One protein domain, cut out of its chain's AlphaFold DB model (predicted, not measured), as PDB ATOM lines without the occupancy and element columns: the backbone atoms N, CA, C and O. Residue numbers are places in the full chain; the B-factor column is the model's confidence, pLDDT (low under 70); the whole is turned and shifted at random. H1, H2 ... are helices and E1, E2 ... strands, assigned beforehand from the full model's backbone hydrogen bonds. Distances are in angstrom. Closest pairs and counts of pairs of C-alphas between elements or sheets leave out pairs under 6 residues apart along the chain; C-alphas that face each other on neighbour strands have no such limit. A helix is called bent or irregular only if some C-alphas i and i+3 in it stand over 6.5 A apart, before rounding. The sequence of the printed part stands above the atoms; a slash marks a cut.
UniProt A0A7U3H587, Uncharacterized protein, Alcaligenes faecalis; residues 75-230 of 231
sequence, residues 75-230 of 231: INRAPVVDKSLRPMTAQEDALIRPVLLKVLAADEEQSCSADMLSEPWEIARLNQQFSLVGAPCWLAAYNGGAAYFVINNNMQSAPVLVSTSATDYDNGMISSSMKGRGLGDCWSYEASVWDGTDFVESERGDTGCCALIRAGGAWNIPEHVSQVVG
ATOM      1  N   ILE A  75      48.849  19.882  16.489       98.31
ATOM      2  CA  ILE A  75      47.456  20.183  16.135       98.31
ATOM      3  C   ILE A  75      47.216  19.689  14.715       98.31
ATOM      4  O   ILE A  75      47.835  20.197  13.782       98.31
ATOM      5  N   ASN A  76      46.313  18.722  14.552       97.75
ATOM      6  CA  ASN A  76      45.845  18.298  13.235       97.75
ATOM      7  C   ASN A  76      44.745  19.256  12.796       97.75
ATOM      8  O   ASN A  76      43.594  19.106  13.189       97.75
ATOM      9  N   ARG A  77      45.106  20.267  12.013       97.81
ATOM     10  CA  ARG A  77      44.138  21.216  11.474       97.81
ATOM     11  C   ARG A  77      43.095  20.468  10.634       97.81
ATOM     12  O   ARG A  77      43.419  19.498   9.954       97.81
ATOM     13  N   ALA A  78      41.857  20.946  10.633       98.12
ATOM     14  CA  ALA A  78      40.795  20.438   9.768       98.12
ATOM     15  C   ALA A  78      40.404  21.467   8.694       98.12
ATOM     16  O   ALA A  78      40.566  22.674   8.900       98.12
ATOM     17  N   PRO A  79      39.887  21.025   7.530       97.62
ATOM     18  CA  PRO A  79      39.358  21.948   6.538       97.62
ATOM     19  C   PRO A  79      38.091  22.627   7.072       97.62
ATOM     20  O   PRO A  79      37.276  21.993   7.744       97.62
ATOM     21  N   VAL A  80      37.909  23.900   6.716       98.50
ATOM     22  CA  VAL A  80      36.670  24.647   6.968       98.50
ATOM     23  C   VAL A  80      35.873  24.843   5.681       98.50
ATOM     24  O   VAL A  80      36.450  24.903   4.593       98.50
ATOM     25  N   VAL A  81      34.547  24.945   5.795       98.44
ATOM     26  CA  VAL A  81      33.664  25.233   4.651       98.44
ATOM     27  C   VAL A  81      33.799  26.692   4.225       98.44
ATOM     28  O   VAL A  81      34.075  26.967   3.057       98.44
ATOM     29  N   ASP A  82      33.640  27.618   5.170       98.50
ATOM     30  CA  ASP A  82      33.718  29.053   4.922       98.50
ATOM     31  C   ASP A  82      35.041  29.602   5.503       98.50
ATOM     32  O   ASP A  82      35.321  29.499   6.701       98.50
ATOM     33  N   LYS A  83      35.886  30.176   4.635       97.94
ATOM     34  CA  LYS A  83      37.199  30.725   5.030       97.94
ATOM     35  C   LYS A  83      37.111  32.076   5.731       97.94
ATOM     36  O   LYS A  83      38.037  32.447   6.431       97.94
ATOM     37  N   SER A  84      36.015  32.794   5.545       98.31
ATOM     38  CA  SER A  84      35.801  34.113   6.129       98.31
ATOM     39  C   SER A  84      34.393  34.183   6.694       98.31
ATOM     40  O   SER A  84      33.501  33.443   6.267       98.31
ATOM     41  N   LEU A  85      34.213  35.076   7.656       98.50
ATOM     42  CA  LEU A  85      32.915  35.422   8.205       98.50
ATOM     43  C   LEU A  85      32.064  36.164   7.165       98.50
ATOM     44  O   LEU A  85      32.577  36.867   6.292       98.50
ATOM     45  N   ARG A  86      30.746  35.992   7.262       98.44
ATOM     46  CA  ARG A  86      29.755  36.827   6.575       98.44
ATOM     47  C   ARG A  86      28.765  37.406   7.583       98.44
ATOM     48  O   ARG A  86      28.494  36.745   8.585       98.44
ATOM     49  N   PRO A  87      28.116  38.542   7.289       98.62
ATOM     50  CA  PRO A  87      27.031  39.039   8.123       98.62
ATOM     51  C   PRO A  87      25.947  37.981   8.356       98.62
ATOM     52  O   PRO A  87      25.554  37.239   7.439       98.62
ATOM     53  N   MET A  88      25.458  37.917   9.592       98.62
ATOM     54  CA  MET A  88      24.296  37.107   9.933       98.62
ATOM     55  C   MET A  88      23.024  37.701   9.325       98.62
ATOM     56  O   MET A  88      22.833  38.914   9.233       98.62
ATOM     57  N   THR A  89      22.121  36.822   8.909       98.44
ATOM     58  CA  THR A  89      20.759  37.191   8.509       98.44
ATOM     59  C   THR A  89      19.923  37.535   9.745       98.44
ATOM     60  O   THR A  89      20.213  37.081  10.850       98.44
ATOM     61  N   ALA A  90      18.819  38.266   9.569       98.19
ATOM     62  CA  ALA A  90      17.920  38.601  10.678       98.19
ATOM     63  C   ALA A  90      17.352  37.359  11.400       98.19
ATOM     64  O   ALA A  90      17.113  37.396  12.605       98.19
ATOM     65  N   GLN A  91      17.147  36.253  10.675       97.75
ATOM     66  CA  GLN A  91      16.681  34.996  11.263       97.75
ATOM     67  C   GLN A  91      17.771  34.323  12.106       97.75
ATOM     68  O   GLN A  91      17.483  33.850  13.203       97.75
ATOM     69  N   GLU A  92      19.009  34.284  11.602       98.12
ATOM     70  CA  GLU A  92      20.160  33.775  12.357       98.12
ATOM     71  C   GLU A  92      20.375  34.607  13.624       98.12
ATOM     72  O   GLU A  92      20.543  34.041  14.700       98.12
ATOM     73  N   ASP A  93      20.292  35.933  13.520       98.19
ATOM     74  CA  ASP A  93      20.456  36.850  14.649       98.19
ATOM     75  C   ASP A  93      19.421  36.621  15.750       98.19
ATOM     76  O   ASP A  93      19.785  36.370  16.902       98.19
ATOM     77  N   ALA A  94      18.138  36.582  15.381       97.62
ATOM     78  CA  ALA A  94      17.048  36.336  16.321       97.62
ATOM     79  C   ALA A  94      17.164  34.979  17.040       97.62
ATOM     80  O   ALA A  94      16.728  34.853  18.186       97.62
ATOM     81  N   LEU A  95      17.745  33.966  16.384       97.00
ATOM     82  CA  LEU A  95      17.921  32.628  16.950       97.00
ATOM     83  C   LEU A  95      19.180  32.510  17.822       97.00
ATOM     84  O   LEU A  95      19.137  31.896  18.886       97.00
ATOM     85  N   ILE A  96      20.304  33.063  17.363       98.25
ATOM     86  CA  ILE A  96      21.637  32.793  17.918       98.25
ATOM     87  C   ILE A  96      22.020  33.827  18.980       98.25
ATOM     88  O   ILE A  96      22.483  33.445  20.061       98.25
ATOM     89  N   ARG A  97      21.807  35.125  18.716       97.81
ATOM     90  CA  ARG A  97      22.287  36.219  19.581       97.81
ATOM     91  C   ARG A  97      21.821  36.071  21.037       97.81
ATOM     92  O   ARG A  97      22.672  36.140  21.926       97.81
ATOM     93  N   PRO A  98      20.537  35.776  21.341       97.06
ATOM     94  CA  PRO A  98      20.089  35.634  22.729       97.06
ATOM     95  C   PRO A  98      20.752  34.475  23.484       97.06
ATOM     96  O   PRO A  98      20.848  34.522  24.709       97.06
ATOM     97  N   VAL A  99      21.184  33.424  22.778       97.31
ATOM     98  CA  VAL A  99      21.876  32.280  23.387       97.31
ATOM     99  C   VAL A  99      23.304  32.675  23.752       97.31
ATOM    100  O   VAL A  99      23.720  32.460  24.887       97.31
ATOM    101  N   LEU A 100      24.032  33.309  22.830       97.81
ATOM    102  CA  LEU A 100      25.432  33.690  23.052       97.81
ATOM    103  C   LEU A 100      25.586  34.838  24.055       97.81
ATOM    104  O   LEU A 100      26.525  34.832  24.843       97.81
ATOM    105  N   LEU A 101      24.626  35.765  24.121       97.06
ATOM    106  CA  LEU A 101      24.611  36.788  25.173       97.06
ATOM    107  C   LEU A 101      24.505  36.180  26.580       97.06
ATOM    108  O   LEU A 101      25.083  36.721  27.517       97.06
ATOM    109  N   LYS A 102      23.811  35.043  26.746       95.06
ATOM    110  CA  LYS A 102      23.783  34.323  28.033       95.06
ATOM    111  C   LYS A 102      25.115  33.654  28.350       95.06
ATOM    112  O   LYS A 102      25.470  33.591  29.520       95.06
ATOM    113  N   VAL A 103      25.822  33.160  27.331       95.12
ATOM    114  CA  VAL A 103      27.168  32.589  27.492       95.12
ATOM    115  C   VAL A 103      28.130  33.668  27.981       95.12
ATOM    116  O   VAL A 103      28.795  33.456  28.984       95.12
ATOM    117  N   LEU A 104      28.120  34.848  27.352       95.12
ATOM    118  CA  LEU A 104      28.912  35.993  27.813       95.12
ATOM    119  C   LEU A 104      28.523  36.430  29.223       95.12
ATOM    120  O   LEU A 104      29.385  36.606  30.065       95.12
ATOM    121  N   ALA A 105      27.231  36.567  29.523       92.44
ATOM    122  CA  ALA A 105      26.796  37.001  30.851       92.44
ATOM    123  C   ALA A 105      27.171  36.022  31.984       92.44
ATOM    124  O   ALA A 105      27.143  36.417  33.148       92.44
ATOM    125  N   ALA A 106      27.468  34.760  31.659       90.81
ATOM    126  CA  ALA A 106      27.928  33.754  32.614       90.81
ATOM    127  C   ALA A 106      29.456  33.745  32.803       90.81
ATOM    128  O   ALA A 106      29.935  33.113  33.741       90.81
ATOM    129  N   ASP A 107      30.203  34.417  31.927       87.25
ATOM    130  CA  ASP A 107      31.648  34.579  32.034       87.25
ATOM    131  C   ASP A 107      31.960  35.850  32.838       87.25
ATOM    132  O   ASP A 107      31.720  36.967  32.383       87.25
ATOM    133  N   GLU A 108      32.464  35.689  34.062       79.56
ATOM    134  CA  GLU A 108      32.785  36.816  34.947       79.56
ATOM    135  C   GLU A 108      34.016  37.613  34.476       79.56
ATOM    136  O   GLU A 108      34.195  38.759  34.896       79.56
ATOM    137  N   GLU A 109      34.847  37.043  33.596       80.69
ATOM    138  CA  GLU A 109      36.094  37.653  33.113       80.69
ATOM    139  C   GLU A 109      35.930  38.372  31.762       80.69
ATOM    140  O   GLU A 109      36.836  39.077  31.301       80.69
ATOM    141  N   GLN A 110      34.761  38.256  31.127       82.88
ATOM    142  CA  GLN A 110      34.499  38.890  29.840       82.88
ATOM    143  C   GLN A 110      34.533  40.424  29.933       82.88
ATOM    144  O   GLN A 110      34.049  41.042  30.883       82.88
ATOM    145  N   SER A 111      35.071  41.058  28.893       87.25
ATOM    146  CA  SER A 111      35.228  42.519  28.817       87.25
ATOM    147  C   SER A 111      34.344  43.176  27.752       87.25
ATOM    148  O   SER A 111      34.586  44.326  27.379       87.25
ATOM    149  N   CYS A 112      33.339  42.471  27.223       95.94
ATOM    150  CA  CYS A 112      32.486  43.001  26.171       95.94
ATOM    151  C   CYS A 112      31.568  44.117  26.687       95.94
ATOM    152  O   CYS A 112      30.934  43.997  27.738       95.94
ATOM    153  N   SER A 113      31.447  45.199  25.916       95.62
ATOM    154  CA  SER A 113      30.522  46.291  26.214       95.62
ATOM    155  C   SER A 113      29.190  46.111  25.484       95.62
ATOM    156  O   SER A 113      29.127  45.569  24.382       95.62
ATOM    157  N   ALA A 114      28.106  46.600  26.092       94.69
ATOM    158  CA  ALA A 114      26.769  46.520  25.501       94.69
ATOM    159  C   ALA A 114      26.683  47.232  24.139       94.69
ATOM    160  O   ALA A 114      26.035  46.718  23.230       94.69
ATOM    161  N   ASP A 115      27.373  48.367  23.988       96.25
ATOM    162  CA  ASP A 115      27.414  49.125  22.734       96.25
ATOM    163  C   ASP A 115      28.048  48.291  21.614       96.25
ATOM    164  O   ASP A 115      27.463  48.154  20.542       96.25
ATOM    165  N   MET A 116      29.186  47.643  21.878       97.50
ATOM    166  CA  MET A 116      29.846  46.785  20.889       97.50
ATOM    167  C   MET A 116      29.014  45.541  20.573       97.50
ATOM    168  O   MET A 116      28.865  45.176  19.411       97.50
ATOM    169  N   LEU A 117      28.388  44.933  21.582       97.19
ATOM    170  CA  LEU A 117      27.502  43.785  21.378       97.19
ATOM    171  C   LEU A 117      26.209  44.140  20.630       97.19
ATOM    172  O   LEU A 117      25.507  43.221  20.206       97.19
ATOM    173  N   SER A 118      25.881  45.426  20.462       96.56
ATOM    174  CA  SER A 118      24.742  45.882  19.656       96.56
ATOM    175  C   SER A 118      25.044  45.955  18.155       96.56
ATOM    176  O   SER A 118      24.116  45.967  17.345       96.56
ATOM    177  N   GLU A 119      26.324  45.931  17.777       97.88
ATOM    178  CA  GLU A 119      26.759  45.948  16.382       97.88
ATOM    179  C   GLU A 119      26.370  44.649  15.635       97.88
ATOM    180  O   GLU A 119      26.009  43.631  16.255       97.88
ATOM    181  N   PRO A 120      26.405  44.653  14.286       98.12
ATOM    182  CA  PRO A 120      26.161  43.461  13.480       98.12
ATOM    183  C   PRO A 120      27.127  42.322  13.815       98.12
ATOM    184  O   PRO A 120      28.326  42.533  13.983       98.12
ATOM    185  N   TRP A 121      26.592  41.104  13.904       98.62
ATOM    186  CA  TRP A 121      27.376  39.890  14.130       98.62
ATOM    187  C   TRP A 121      27.549  39.120  12.827       98.62
ATOM    188  O   TRP A 121      26.760  39.253  11.883       98.62
ATOM    189  N   GLU A 122      28.580  38.292  12.791       98.81
ATOM    190  CA  GLU A 122      28.954  37.527  11.614       98.81
ATOM    191  C   GLU A 122      29.057  36.033  11.919       98.81
ATOM    192  O   GLU A 122      29.216  35.616  13.065       98.81
ATOM    193  N   ILE A 123      28.953  35.211  10.880       98.81
ATOM    194  CA  ILE A 123      28.969  33.754  10.979       98.81
ATOM    195  C   ILE A 123      29.741  33.125   9.815       98.81
ATOM    196  O   ILE A 123      29.678  33.599   8.679       98.81
ATOM    197  N   ALA A 124      30.449  32.032  10.090       98.75
ATOM    198  CA  ALA A 124      31.117  31.183   9.106       98.75
ATOM    199  C   ALA A 124      30.820  29.713   9.420       98.75
ATOM    200  O   ALA A 124      30.911  29.295  10.573       98.75
ATOM    201  N   ARG A 125      30.492  28.891   8.422       98.50
ATOM    202  CA  ARG A 125      30.358  27.444   8.643       98.50
ATOM    203  C   ARG A 125      31.741  26.811   8.719       98.50
ATOM    204  O   ARG A 125      32.533  26.915   7.780       98.50
ATOM    205  N   LEU A 126      32.006  26.098   9.807       98.69
ATOM    206  CA  LEU A 126      33.248  25.350   9.981       98.69
ATOM    207  C   LEU A 126      33.128  24.000   9.279       98.69
ATOM    208  O   LEU A 126      33.949  23.658   8.436       98.69
ATOM    209  N   ASN A 127      32.060  23.253   9.555       97.88
ATOM    210  CA  ASN A 127      31.767  21.982   8.898       97.88
ATOM    211  C   ASN A 127      30.247  21.711   8.881       97.88
ATOM    212  O   ASN A 127      29.433  22.616   9.064       97.88
ATOM    213  N   GLN A 128      29.840  20.463   8.626       97.38
ATOM    214  CA  GLN A 128      28.420  20.086   8.598       97.38
ATOM    215  C   GLN A 128      27.729  20.228   9.965       97.38
ATOM    216  O   GLN A 128      26.510  20.399  10.017       97.38
ATOM    217  N   GLN A 129      28.487  20.174  11.061       98.00
ATOM    218  CA  GLN A 129      27.977  20.171  12.430       98.00
ATOM    219  C   GLN A 129      28.144  21.515  13.138       98.00
ATOM    220  O   GLN A 129      27.300  21.848  13.967       98.00
ATOM    221  N   PHE A 130      29.186  22.281  12.813       98.69
ATOM    222  CA  PHE A 130      29.568  23.475  13.557       98.69
ATOM    223  C   PHE A 130      29.669  24.722  12.684       98.69
ATOM    224  O   PHE A 130      30.098  24.668  11.525       98.69
ATOM    225  N   SER A 131      29.331  25.856  13.289       98.75
ATOM    226  CA  SER A 131      29.588  27.197  12.767       98.75
ATOM    227  C   SER A 131      30.326  28.026  13.809       98.75
ATOM    228  O   SER A 131      30.207  27.787  15.009       98.75
ATOM    229  N   LEU A 132      31.078  29.007  13.330       98.88
ATOM    230  CA  LEU A 132      31.744  30.017  14.126       98.88
ATOM    231  C   LEU A 132      30.959  31.321  14.039       98.88
ATOM    232  O   LEU A 132      30.646  31.761  12.935       98.88
ATOM    233  N   VAL A 133      30.669  31.935  15.180       98.81
ATOM    234  CA  VAL A 133      30.018  33.246  15.272       98.81
ATOM    235  C   VAL A 133      31.015  34.254  15.821       98.81
ATOM    236  O   VAL A 133      31.610  34.005  16.869       98.81
ATOM    237  N   GLY A 134      31.186  35.369  15.115       98.62
ATOM    238  CA  GLY A 134      32.002  36.509  15.521       98.62
ATOM    239  C   GLY A 134      31.119  37.687  15.929       98.62
ATOM    240  O   GLY A 134      30.199  38.064  15.200       98.62
ATOM    241  N   ALA A 135      31.400  38.273  17.087       98.50
ATOM    242  CA  ALA A 135      30.681  39.420  17.629       98.50
ATOM    243  C   ALA A 135      31.673  40.503  18.070       98.50
ATOM    244  O   ALA A 135      32.576  40.196  18.851       98.50
ATOM    245  N   PRO A 136      31.526  41.771  17.649       98.06
ATOM    246  CA  PRO A 136      32.309  42.854  18.233       98.06
ATOM    247  C   PRO A 136      32.105  42.884  19.756       98.06
ATOM    248  O   PRO A 136      30.975  42.824  20.237       98.06
ATOM    249  N   CYS A 137      33.197  42.926  20.522       97.88
ATOM    250  CA  CYS A 137      33.151  42.742  21.974       97.88
ATOM    251  C   CYS A 137      33.579  44.015  22.703       97.88
ATOM    252  O   CYS A 137      32.805  44.558  23.486       97.88
ATOM    253  N   TRP A 138      34.760  44.560  22.416       97.50
ATOM    254  CA  TRP A 138      35.226  45.799  23.046       97.50
ATOM    255  C   TRP A 138      36.088  46.624  22.097       97.50
ATOM    256  O   TRP A 138      36.709  46.109  21.166       97.50
ATOM    257  N   LEU A 139      36.150  47.926  22.365       96.88
ATOM    258  CA  LEU A 139      37.026  48.863  21.676       96.88
ATOM    259  C   LEU A 139      37.665  49.799  22.704       96.88
ATOM    260  O   LEU A 139      36.985  50.367  23.556       96.88
ATOM    261  N   ALA A 140      38.979  49.959  22.614       94.19
ATOM    262  CA  ALA A 140      39.779  50.844  23.447       94.19
ATOM    263  C   ALA A 140      40.589  51.813  22.571       94.19
ATOM    264  O   ALA A 140      40.528  51.781  21.345       94.19
ATOM    265  N   ALA A 141      41.385  52.684  23.198       94.00
ATOM    266  CA  ALA A 141      42.078  53.781  22.512       94.00
ATOM    267  C   ALA A 141      42.964  53.353  21.324       94.00
ATOM    268  O   ALA A 141      43.191  54.148  20.413       94.00
ATOM    269  N   TYR A 142      43.506  52.134  21.341       92.81
ATOM    270  CA  TYR A 142      44.418  51.651  20.298       92.81
ATOM    271  C   TYR A 142      44.297  50.155  19.980       92.81
ATOM    272  O   TYR A 142      45.066  49.673  19.149       92.81
ATOM    273  N   ASN A 143      43.358  49.454  20.619       97.12
ATOM    274  CA  ASN A 143      43.070  48.032  20.429       97.12
ATOM    275  C   ASN A 143      41.548  47.827  20.408       97.12
ATOM    276  O   ASN A 143      40.808  48.654  20.940       97.12
ATOM    277  N   GLY A 144      41.096  46.708  19.858       96.44
ATOM    278  CA  GLY A 144      39.720  46.231  19.948       96.44
ATOM    279  C   GLY A 144      39.713  44.712  19.876       96.44
ATOM    280  O   GLY A 144      40.671  44.128  19.374       96.44
ATOM    281  N   GLY A 145      38.656  44.089  20.376       97.25
ATOM    282  CA  GLY A 145      38.506  42.640  20.387       97.25
ATOM    283  C   GLY A 145      37.102  42.222  19.982       97.25
ATOM    284  O   GLY A 145      36.122  42.937  20.219       97.25
ATOM    285  N   ALA A 146      37.015  41.048  19.373       98.12
ATOM    286  CA  ALA A 146      35.782  40.354  19.058       98.12
ATOM    287  C   ALA A 146      35.679  39.064  19.879       98.12
ATOM    288  O   ALA A 146      36.677  38.388  20.153       98.12
ATOM    289  N   ALA A 147      34.447  38.736  20.256       98.12
ATOM    290  CA  ALA A 147      34.095  37.463  20.839       98.12
ATOM    291  C   ALA A 147      33.828  36.438  19.735       98.12
ATOM    292  O   ALA A 147      33.106  36.724  18.780       98.12
ATOM    293  N   TYR A 148      34.400  35.247  19.883       98.50
ATOM    294  CA  TYR A 148      34.229  34.137  18.953       98.50
ATOM    295  C   TYR A 148      33.612  32.938  19.656       98.50
ATOM    296  O   TYR A 148      34.091  32.522  20.711       98.50
ATOM    297  N   PHE A 149      32.582  32.359  19.046       98.44
ATOM    298  CA  PHE A 149      31.858  31.214  19.591       98.44
ATOM    299  C   PHE A 149      31.767  30.093  18.573       98.44
ATOM    300  O   PHE A 149      31.381  30.330  17.428       98.44
ATOM    301  N   VAL A 150      32.013  28.862  19.007       98.62
ATOM    302  CA  VAL A 150      31.620  27.673  18.250       98.62
ATOM    303  C   VAL A 150      30.203  27.292  18.660       98.62
ATOM    304  O   VAL A 150      29.908  27.112  19.842       98.62
ATOM    305  N   ILE A 151      29.319  27.160  17.675       98.56
ATOM    306  CA  ILE A 151      27.945  26.689  17.859       98.56
ATOM    307  C   ILE A 151      27.722  25.396  17.085       98.56
ATOM    308  O   ILE A 151      28.268  25.207  15.997       98.56
ATOM    309  N   ASN A 152      26.860  24.524  17.608       97.88
ATOM    310  CA  ASN A 152      26.293  23.465  16.784       97.88
ATOM    311  C   ASN A 152      25.223  24.059  15.854       97.88
ATOM    312  O   ASN A 152      24.356  24.803  16.309       97.88
ATOM    313  N   ASN A 153      25.242  23.684  14.576       95.88
ATOM    314  CA  ASN A 153      24.325  24.184  13.548       95.88
ATOM    315  C   ASN A 153      22.842  23.939  13.879       95.88
ATOM    316  O   ASN A 153      21.981  24.676  13.405       95.88
ATOM    317  N   ASN A 154      22.527  22.915  14.678       94.88
ATOM    318  CA  ASN A 154      21.160  22.623  15.117       94.88
ATOM    319  C   ASN A 154      20.776  23.301  16.449       94.88
ATOM    320  O   ASN A 154      19.639  23.140  16.894       94.88
ATOM    321  N   MET A 155      21.706  24.025  17.084       93.06
ATOM    322  CA  MET A 155      21.539  24.712  18.370       93.06
ATOM    323  C   MET A 155      21.115  23.803  19.544       93.06
ATOM    324  O   MET A 155      20.533  24.280  20.516       93.06
ATOM    325  N   GLN A 156      21.391  22.494  19.480       91.38
ATOM    326  CA  GLN A 156      21.047  21.525  20.537       91.38
ATOM    327  C   GLN A 156      22.146  21.351  21.590       91.38
ATOM    328  O   GLN A 156      21.874  20.841  22.675       91.38
ATOM    329  N   SER A 157      23.372  21.773  21.284       93.38
ATOM    330  CA  SER A 157      24.500  21.764  22.218       93.38
ATOM    331  C   SER A 157      24.795  23.174  22.716       93.38
ATOM    332  O   SER A 157      24.570  24.150  21.997       93.38
ATOM    333  N   ALA A 158      25.328  23.274  23.935       94.62
ATOM    334  CA  ALA A 158      25.796  24.543  24.471       94.62
ATOM    335  C   ALA A 158      26.912  25.123  23.574       94.62
ATOM    336  O   ALA A 158      27.814  24.375  23.185       94.62
ATOM    337  N   PRO A 159      26.863  26.423  23.238       97.12
ATOM    338  CA  PRO A 159      27.963  27.101  22.565       97.12
ATOM    339  C   PRO A 159      29.239  27.110  23.405       97.12
ATOM    340  O   PRO A 159      29.173  27.145  24.634       97.12
ATOM    341  N   VAL A 160      30.385  27.162  22.733       96.81
ATOM    342  CA  VAL A 160      31.703  27.291  23.364       96.81
ATOM    343  C   VAL A 160      32.274  28.661  23.024       96.81
ATOM    344  O   VAL A 160      32.443  28.978  21.847       96.81
ATOM    345  N   LEU A 161      32.556  29.477  24.041       96.94
ATOM    346  CA  LEU A 161      33.303  30.726  23.890       96.94
ATOM    347  C   LEU A 161      34.787  30.394  23.686       96.94
ATOM    348  O   LEU A 161      35.377  29.695  24.504       96.94
ATOM    349  N   VAL A 162      35.371  30.880  22.590       96.56
ATOM    350  CA  VAL A 162      36.776  30.631  22.222       96.56
ATOM    351  C   VAL A 162      37.683  31.763  22.699       96.56
ATOM    352  O   VAL A 162      38.763  31.523  23.221       96.56
ATOM    353  N   SER A 163      37.265  33.009  22.489       95.56
ATOM    354  CA  SER A 163      38.019  34.202  22.880       95.56
ATOM    355  C   SER A 163      37.080  35.397  22.943       95.56
ATOM    356  O   SER A 163      36.100  35.423  22.203       95.56
ATOM    357  N   THR A 164      37.400  36.392  23.770       96.12
ATOM    358  CA  THR A 164      36.783  37.735  23.793       96.12
ATOM    359  C   THR A 164      37.729  38.832  23.294       96.12
ATOM    360  O   THR A 164      37.395  40.016  23.332       96.12
ATOM    361  N   SER A 165      38.932  38.454  22.857       95.50
ATOM    362  CA  SER A 165      40.023  39.372  22.510       95.50
ATOM    363  C   SER A 165      40.663  39.025  21.168       95.50
ATOM    364  O   SER A 165      41.762  39.485  20.870       95.50
ATOM    365  N   ALA A 166      40.004  38.219  20.339       97.38
ATOM    366  CA  ALA A 166      40.482  37.956  18.993       97.38
ATOM    367  C   ALA A 166      40.297  39.195  18.111       97.38
ATOM    368  O   ALA A 166      39.332  39.946  18.254       97.38
ATOM    369  N   THR A 167      41.224  39.403  17.188       97.62
ATOM    370  CA  THR A 167      41.198  40.509  16.228       97.62
ATOM    371  C   THR A 167      40.821  40.053  14.831       97.62
ATOM    372  O   THR A 167      40.410  40.887  14.030       97.62
ATOM    373  N   ASP A 168      40.971  38.763  14.526       98.00
ATOM    374  CA  ASP A 168      40.758  38.247  13.178       98.00
ATOM    375  C   ASP A 168      40.380  36.760  13.162       98.00
ATOM    376  O   ASP A 168      40.730  35.998  14.073       98.00
ATOM    377  N   TYR A 169      39.699  36.364  12.088       98.62
ATOM    378  CA  TYR A 169      39.483  34.977  11.701       98.62
ATOM    379  C   TYR A 169      39.757  34.805  10.208       98.62
ATOM    380  O   TYR A 169      39.105  35.431   9.371       98.62
ATOM    381  N   ASP A 170      40.636  33.861   9.880       97.88
ATOM    382  CA  ASP A 170      40.870  33.421   8.509       97.88
ATOM    383  C   ASP A 170      41.046  31.905   8.454       97.88
ATOM    384  O   ASP A 170      41.900  31.318   9.120       97.88
ATOM    385  N   ASN A 171      40.239  31.257   7.616       97.69
ATOM    386  CA  ASN A 171      40.426  29.880   7.177       97.69
ATOM    387  C   ASN A 171      40.665  28.905   8.348       97.69
ATOM    388  O   ASN A 171      41.638  28.154   8.355       97.69
ATOM    389  N   GLY A 172      39.799  28.906   9.362       98.12
ATOM    390  CA  GLY A 172      39.949  28.016  10.518       98.12
ATOM    391  C   GLY A 172      41.059  28.421  11.493       98.12
ATOM    392  O   GLY A 172      41.467  27.589  12.298       98.12
ATOM    393  N   MET A 173      41.559  29.654  11.438       98.50
ATOM    394  CA  MET A 173      42.452  30.229  12.443       98.50
ATOM    395  C   MET A 173      41.811  31.478  13.038       98.50
ATOM    396  O   MET A 173      41.383  32.359  12.302       98.50
ATOM    397  N   ILE A 174      41.756  31.544  14.364       98.75
ATOM    398  CA  ILE A 174      41.413  32.755  15.116       98.75
ATOM    399  C   ILE A 174      42.722  33.331  15.641       98.75
ATOM    400  O   ILE A 174      43.516  32.588  16.217       98.75
ATOM    401  N   SER A 175      42.949  34.629  15.459       98.44
ATOM    402  CA  SER A 175      44.153  35.296  15.961       98.44
ATOM    403  C   SER A 175      43.833  36.558  16.753       98.44
ATOM    404  O   SER A 175      42.814  37.217  16.538       98.44
ATOM    405  N   SER A 176      44.722  36.889  17.681       97.94
ATOM    406  CA  SER A 176      44.761  38.140  18.424       97.94
ATOM    407  C   SER A 176      46.121  38.795  18.233       97.94
ATOM    408  O   SER A 176      47.159  38.129  18.216       97.94
ATOM    409  N   SER A 177      46.133  40.113  18.085       96.56
ATOM    410  CA  SER A 177      47.355  40.911  18.048       96.56
ATOM    411  C   SER A 177      47.090  42.266  18.680       96.56
ATOM    412  O   SER A 177      46.403  43.113  18.110       96.56
ATOM    413  N   MET A 178      47.650  42.472  19.868       97.06
ATOM    414  CA  MET A 178      47.351  43.618  20.718       97.06
ATOM    415  C   MET A 178      48.604  44.431  20.966       97.06
ATOM    416  O   MET A 178      49.641  43.902  21.360       97.06
ATOM    417  N   LYS A 179      48.515  45.750  20.809       97.50
ATOM    418  CA  LYS A 179      49.602  46.638  21.231       97.50
ATOM    419  C   LYS A 179      49.674  46.655  22.753       97.50
ATOM    420  O   LYS A 179      48.644  46.819  23.406       97.50
ATOM    421  N   GLY A 180      50.881  46.630  23.315       95.00
ATOM    422  CA  GLY A 180      51.069  46.871  24.751       95.00
ATOM    423  C   GLY A 180      50.780  48.328  25.142       95.00
ATOM    424  O   GLY A 180      50.284  48.603  26.231       95.00
ATOM    425  N   ARG A 181      51.030  49.279  24.228       94.62
ATOM    426  CA  ARG A 181      50.675  50.703  24.380       94.62
ATOM    427  C   ARG A 181      50.459  51.397  23.038       94.62
ATOM    428  O   ARG A 181      50.898  50.902  22.004       94.62
ATOM    429  N   GLY A 182      49.879  52.598  23.059       94.38
ATOM    430  CA  GLY A 182      49.494  53.345  21.851       94.38
ATOM    431  C   GLY A 182      50.600  53.587  20.812       94.38
ATOM    432  O   GLY A 182      50.297  53.707  19.629       94.38
ATOM    433  N   LEU A 183      51.877  53.592  21.219       95.62
ATOM    434  CA  LEU A 183      53.021  53.734  20.306       95.62
ATOM    435  C   LEU A 183      53.282  52.477  19.455       95.62
ATOM    436  O   LEU A 183      53.961  52.570  18.436       95.62
ATOM    437  N   GLY A 184      52.739  51.316  19.840       95.62
ATOM    438  CA  GLY A 184      52.870  50.066  19.085       95.62
ATOM    439  C   GLY A 184      54.303  49.535  19.001       95.62
ATOM    440  O   GLY A 184      54.654  48.873  18.024       95.62
ATOM    441  N   ASP A 185      55.138  49.836  19.994       96.25
ATOM    442  CA  ASP A 185      56.543  49.422  20.092       96.25
ATOM    443  C   ASP A 185      56.754  48.111  20.871       96.25
ATOM    444  O   ASP A 185      57.889  47.737  21.150       96.25
ATOM    445  N   CYS A 186      55.659  47.437  21.219       96.75
ATOM    446  CA  CYS A 186      55.566  46.121  21.852       96.75
ATOM    447  C   CYS A 186      54.144  45.581  21.635       96.75
ATOM    448  O   CYS A 186      53.190  46.371  21.552       96.75
ATOM    449  N   TRP A 187      54.005  44.269  21.504       97.06
ATOM    450  CA  TRP A 187      52.755  43.595  21.162       97.06
ATOM    451  C   TRP A 187      52.652  42.265  21.904       97.06
ATOM    452  O   TRP A 187      53.679  41.641  22.162       97.06
ATOM    453  N   SER A 188      51.431  41.831  22.197       97.38
ATOM    454  CA  SER A 188      51.104  40.443  22.525       97.38
ATOM    455  C   SER A 188      50.302  39.826  21.385       97.38
ATOM    456  O   SER A 188      49.615  40.536  20.640       97.38
ATOM    457  N   TYR A 189      50.414  38.516  21.226       97.62
ATOM    458  CA  TYR A 189      49.738  37.777  20.171       97.62
ATOM    459  C   TYR A 189      49.316  36.394  20.658       97.62
ATOM    460  O   TYR A 189      49.999  35.758  21.463       97.62
ATOM    461  N   GLU A 190      48.191  35.933  20.128       98.31
ATOM    462  CA  GLU A 190      47.630  34.607  20.372       98.31
ATOM    463  C   GLU A 190      47.030  34.078  19.073       98.31
ATOM    464  O   GLU A 190      46.530  34.847  18.249       98.31
ATOM    465  N   ALA A 191      47.054  32.765  18.886       98.19
ATOM    466  CA  ALA A 191      46.386  32.110  17.776       98.19
ATOM    467  C   ALA A 191      45.830  30.754  18.201       98.19
ATOM    468  O   ALA A 191      46.467  30.008  18.945       98.19
ATOM    469  N   SER A 192      44.652  30.422  17.682       98.62
ATOM    470  CA  SER A 192      44.018  29.115  17.826       98.62
ATOM    471  C   SER A 192      43.603  28.571  16.466       98.62
ATOM    472  O   SER A 192      43.147  29.319  15.599       98.62
ATOM    473  N   VAL A 193      43.737  27.260  16.274       98.62
ATOM    474  CA  VAL A 193      43.468  26.573  15.005       98.62
ATOM    475  C   VAL A 193      42.356  25.550  15.175       98.62
ATOM    476  O   VAL A 193      42.344  24.795  16.142       98.62
ATOM    477  N   TRP A 194      41.449  25.514  14.205       98.69
ATOM    478  CA  TRP A 194      40.377  24.535  14.109       98.69
ATOM    479  C   TRP A 194      40.919  23.134  13.811       98.69
ATOM    480  O   TRP A 194      41.541  22.918  12.764       98.69
ATOM    481  N   ASP A 195      40.642  22.175  14.693       98.00
ATOM    482  CA  ASP A 195      41.058  20.771  14.552       98.00
ATOM    483  C   ASP A 195      39.954  19.838  14.014       98.00
ATOM    484  O   ASP A 195      40.180  18.649  13.785       98.00
ATOM    485  N   GLY A 196      38.761  20.384  13.758       97.25
ATOM    486  CA  GLY A 196      37.589  19.643  13.284       97.25
ATOM    487  C   GLY A 196      36.457  19.587  14.302       97.25
ATOM    488  O   GLY A 196      35.303  19.383  13.904       97.25
ATOM    489  N   THR A 197      36.781  19.817  15.572       96.94
ATOM    490  CA  THR A 197      35.842  19.840  16.698       96.94
ATOM    491  C   THR A 197      35.975  21.096  17.547       96.94
ATOM    492  O   THR A 197      34.949  21.651  17.938       96.94
ATOM    493  N   ASP A 198      37.196  21.582  17.763       98.00
ATOM    494  CA  ASP A 198      37.506  22.695  18.652       98.00
ATOM    495  C   ASP A 198      38.556  23.634  18.034       98.00
ATOM    496  O   ASP A 198      39.293  23.286  17.106       98.00
ATOM    497  N   PHE A 199      38.629  24.860  18.554       98.56
ATOM    498  CA  PHE A 199      39.768  25.746  18.313       98.56
ATOM    499  C   PHE A 199      40.809  25.519  19.407       98.56
ATOM    500  O   PHE A 199      40.546  25.779  20.579       98.56
ATOM    501  N   VAL A 200      41.990  25.044  19.019       98.31
ATOM    502  CA  VAL A 200      43.081  24.700  19.939       98.31
ATOM    503  C   VAL A 200      44.191  25.740  19.837       98.31
ATOM    504  O   VAL A 200      44.624  26.062  18.729       98.31
ATOM    505  N   GLU A 201      44.675  26.242  20.977       98.12
ATOM    506  CA  GLU A 201      45.752  27.240  21.032       98.12
ATOM    507  C   GLU A 201      47.015  26.723  20.322       98.12
ATOM    508  O   GLU A 201      47.659  25.748  20.735       98.12
ATOM    509  N   SER A 202      47.370  27.381  19.222       98.00
ATOM    510  CA  SER A 202      48.554  27.072  18.426       98.00
ATOM    511  C   SER A 202      49.752  27.921  18.816       98.00
ATOM    512  O   SER A 202      50.886  27.464  18.674       98.00
ATOM    513  N   GLU A 203      49.513  29.147  19.278       97.69
ATOM    514  CA  GLU A 203      50.575  30.083  19.617       97.69
ATOM    515  C   GLU A 203      50.105  31.106  20.656       97.69
ATOM    516  O   GLU A 203      48.976  31.588  20.581       97.69
ATOM    517  N   ARG A 204      50.993  31.461  21.589       98.25
ATOM    518  CA  ARG A 204      50.864  32.633  22.464       98.25
ATOM    519  C   ARG A 204      52.241  33.218  22.745       98.25
ATOM    520  O   ARG A 204      53.195  32.468  22.975       98.25
ATOM    521  N   GLY A 205      52.345  34.541  22.777       98.06
ATOM    522  CA  GLY A 205      53.559  35.220  23.215       98.06
ATOM    523  C   GLY A 205      53.487  36.736  23.118       98.06
ATOM    524  O   GLY A 205      52.425  37.331  22.922       98.06
ATOM    525  N   ASP A 206      54.652  37.362  23.256       97.69
ATOM    526  CA  ASP A 206      54.810  38.804  23.133       97.69
ATOM    527  C   ASP A 206      56.126  39.200  22.452       97.69
ATOM    528  O   ASP A 206      56.959  38.372  22.070       97.69
ATOM    529  N   THR A 207      56.304  40.503  22.259       97.00
ATOM    530  CA  THR A 207      57.514  41.074  21.659       97.00
ATOM    531  C   THR A 207      58.423  41.778  22.664       97.00
ATOM    532  O   THR A 207      59.318  42.547  22.285       97.00
ATOM    533  N   GLY A 208      58.231  41.471  23.946       94.62
ATOM    534  CA  GLY A 208      58.977  41.953  25.094       94.62
ATOM    535  C   GLY A 208      58.651  43.391  25.493       94.62
ATOM    536  O   GLY A 208      57.558  43.919  25.301       94.62
ATOM    537  N   CYS A 209      59.641  44.045  26.099       93.56
ATOM    538  CA  CYS A 209      59.465  45.365  26.691       93.56
ATOM    539  C   CYS A 209      59.221  46.470  25.646       93.56
ATOM    540  O   CYS A 209      59.937  46.584  24.648       93.56
ATOM    541  N   CYS A 210      58.272  47.356  25.955       95.38
ATOM    542  CA  CYS A 210      57.945  48.568  25.203       95.38
ATOM    543  C   CYS A 210      59.043  49.639  25.342       95.38
ATOM    544  O   CYS A 210      58.928  50.585  26.128       95.38
ATOM    545  N   ALA A 211      60.136  49.471  24.599       92.62
ATOM    546  CA  ALA A 211      61.360  50.262  24.744       92.62
ATOM    547  C   ALA A 211      61.672  51.191  23.552       92.62
ATOM    548  O   ALA A 211      62.799  51.670  23.434       92.62
ATOM    549  N   LEU A 212      60.710  51.445  22.656       92.69
ATOM    550  CA  LEU A 212      60.872  52.265  21.440       92.69
ATOM    551  C   LEU A 212      62.036  51.838  20.539       92.69
ATOM    552  O   LEU A 212      62.615  52.651  19.823       92.69
ATOM    553  N   ILE A 213      62.366  50.547  20.549       88.75
ATOM    554  CA  ILE A 213      63.434  50.001  19.709       88.75
ATOM    555  C   ILE A 213      62.975  49.953  18.246       88.75
ATOM    556  O   ILE A 213      63.722  50.338  17.348       88.75
ATOM    557  N   ARG A 214      61.745  49.482  18.001       91.31
ATOM    558  CA  ARG A 214      61.084  49.470  16.686       91.31
ATOM    559  C   ARG A 214      59.577  49.253  16.833       91.31
ATOM    560  O   ARG A 214      59.128  48.703  17.836       91.31
ATOM    561  N   ALA A 215      58.815  49.611  15.802       93.69
ATOM    562  CA  ALA A 215      57.415  49.208  15.695       93.69
ATOM    563  C   ALA A 215      57.302  47.674  15.703       93.69
ATOM    564  O   ALA A 215      58.118  46.989  15.074       93.69
ATOM    565  N   GLY A 216      56.310  47.157  16.427       92.44
ATOM    566  CA  GLY A 216      56.112  45.721  16.628       92.44
ATOM    567  C   GLY A 216      56.872  45.147  17.823       92.44
ATOM    568  O   GLY A 216      56.496  44.091  18.301       92.44
ATOM    569  N   GLY A 217      57.886  45.839  18.346       93.81
ATOM    570  CA  GLY A 217      58.821  45.286  19.327       93.81
ATOM    571  C   GLY A 217      60.042  44.632  18.683       93.81
ATOM    572  O   GLY A 217      60.113  44.418  17.471       93.81
ATOM    573  N   ALA A 218      61.074  44.411  19.495       90.12
ATOM    574  CA  ALA A 218      62.386  43.973  19.016       90.12
ATOM    575  C   ALA A 218      62.541  42.449  18.954       90.12
ATOM    576  O   ALA A 218      63.444  41.963  18.266       90.12
ATOM    577  N   TRP A 219      61.692  41.714  19.668       93.00
ATOM    578  CA  TRP A 219      61.830  40.279  19.888       93.00
ATOM    579  C   TRP A 219      60.555  39.532  19.506       93.00
ATOM    580  O   TRP A 219      59.504  40.138  19.349       93.00
ATOM    581  N   ASN A 220      60.683  38.215  19.360       93.62
ATOM    582  CA  ASN A 220      59.563  37.283  19.351       93.62
ATOM    583  C   ASN A 220      59.782  36.337  20.531       93.62
ATOM    584  O   ASN A 220      60.785  35.612  20.538       93.62
ATOM    585  N   ILE A 221      58.928  36.411  21.546       96.00
ATOM    586  CA  ILE A 221      59.075  35.691  22.811       96.00
ATOM    587  C   ILE A 221      57.853  34.780  22.966       96.00
ATOM    588  O   ILE A 221      56.906  35.126  23.672       96.00
ATOM    589  N   PRO A 222      57.837  33.627  22.274       95.88
ATOM    590  CA  PRO A 222      56.732  32.695  22.395       95.88
ATOM    591  C   PRO A 222      56.748  32.026  23.771       95.88
ATOM    592  O   PRO A 222      57.785  31.550  24.242       95.88
ATOM    593  N   GLU A 223      55.577  31.950  24.384       95.69
ATOM    594  CA  GLU A 223      55.324  31.196  25.611       95.69
ATOM    595  C   GLU A 223      54.750  29.813  25.306       95.69
ATOM    596  O   GLU A 223      55.022  28.848  26.023       95.69
ATOM    597  N   HIS A 224      53.979  29.715  24.224       96.56
ATOM    598  CA  HIS A 224      53.379  28.482  23.737       96.56
ATOM    599  C   HIS A 224      53.513  28.402  22.221       96.56
ATOM    600  O   HIS A 224      53.262  29.380  21.519       96.56
ATOM    601  N   VAL A 225      53.912  27.230  21.729       96.56
ATOM    602  CA  VAL A 225      53.997  26.928  20.299       96.56
ATOM    603  C   VAL A 225      53.588  25.482  20.085       96.56
ATOM    604  O   VAL A 225      54.148  24.570  20.699       96.56
ATOM    605  N   SER A 226      52.670  25.282  19.152       97.81
ATOM    606  CA  SER A 226      52.271  23.970  18.658       97.81
ATOM    607  C   SER A 226      52.790  23.751  17.240       97.81
ATOM    608  O   SER A 226      52.872  24.667  16.420       97.81
ATOM    609  N   GLN A 227      53.097  22.501  16.911       97.50
ATOM    610  CA  GLN A 227      53.278  22.084  15.533       97.50
ATOM    611  C   GLN A 227      51.898  21.899  14.895       97.50
ATOM    612  O   GLN A 227      51.222  20.897  15.120       97.50
ATOM    613  N   VAL A 228      51.482  22.856  14.071       96.62
ATOM    614  CA  VAL A 228      50.264  22.706  13.271       96.62
ATOM    615  C   VAL A 228      50.585  21.842  12.059       96.62
ATOM    616  O   VAL A 228      51.390  22.216  11.203       96.62
ATOM    617  N   VAL A 229      49.962  20.674  11.992       95.50
ATOM    618  CA  VAL A 229      49.990  19.794  10.826       95.50
ATOM    619  C   VAL A 229      48.645  19.899  10.130       95.50
ATOM    620  O   VAL A 229      47.591  19.911  10.759       95.50
ATOM    621  N   GLY A 230      48.684  20.091   8.822       77.31
ATOM    622  CA  GLY A 230      47.476  20.303   8.044       77.31
ATOM    623  C   GLY A 230      46.724  19.006   7.755       77.31
ATOM    624  O   GLY A 230      47.343  17.938   7.755       77.31
TER     625      GLY A 230
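Overview. This is residues 75 to 230 of the 231 residues of an uncharacterized protein of Alcaligenes faecalis (UniProt A0A7U3H587). What does one see first? Two antiparallel sheets, E1 E2 E3 E4 and E5 E6 E7 E8 E9, stand partly face to face as a sandwich with nearly aligned strands, and H1 crosses the four-stranded sheet on its face away from the other sheet. Residues 75 to 89 run from beside E10 past E1 to H1. What is it built of? The printed part has 156 residues with two named helices, then ten named strands; its class is mixed, helices and strands. How large is it? It is compact, with a radius of gyration of the C-alphas of 16.3 A and spans of 50, 38 and 26 A.

Arrangement. What comes before the sheets? Residues 75 to 76 pair in parallel with residues 228 to 229 of E10, residues 227 to 229, which pairs with no named strand. H1, residues 90 to 106, is on the sheet of E1, residues 122 to 125, E2, 130 to 139, E3, 144 to 152, and E4, 160 to 166, as two layers, a helix on one face of a sheet; its height over the sheet is 9.6 A, and it runs across the strands, at 80 degrees to E1 on the local plane. H2, residues 114 to 117, stands at the sheet's level, its C-alpha 116 5.3 A from C-alpha 137 of E2, their closest. How do the strands pair? E1 to E4 form a meander, each strand the antiparallel neighbour of the one before, with N 124 and O 132 at 2.9 A, N 133 and O 149 at 2.9 A, and N 150 and O 160 at 2.9 A, within hydrogen-bond range. E5, residues 168 to 170, E6, 173 to 179, E7, 187 to 194, E8, 199 to 206, and E9, 221 to 225, form another, with N 170 and O 173 at 2.9 A, N 176 and O 190 at 2.8 A, N 191 and O 203 at 2.8 A, and N 223 and O 204 at 2.8 A. How do the sheets stand? They form a sandwich, two sheets face to face, their facing parts 11.1 A centre to centre; the closest C-alphas of E4 and E6 are those of Ala 166 and Ser 176, 4.3 A apart. And the helix backbones? In H1, 10 of 13 O i to N i+4 pairs are within hydrogen-bond range; H2 is too short for such a pair.

Along the chain. Where does H1 begin? It begins at C-alpha 90 (17.920, 38.601, 10.678), is 24.6 A long, and is irregular, only just: C-alphas 95 and 98 are 6.9 A apart. Which strands are long? E2 measures 27.7 A, E3 26.6 A, E7 23.8 A and E8, which bends by 51 degrees at residue 202, 20.5 A. Where does E10 end? E9 runs on into E10, which ends at C-alpha 229 (49.990, 19.794, 10.826).

Size, cuts and confidence. How far does it reach? The two C-alphas farthest apart, those of Gln 156 and Ile 213, are 51.1 A apart. Is anything long or uncertain? The link E8 to E9 is long, with 14 residues. The printed part has no cut, and no printed residue is under 70 in pLDDT.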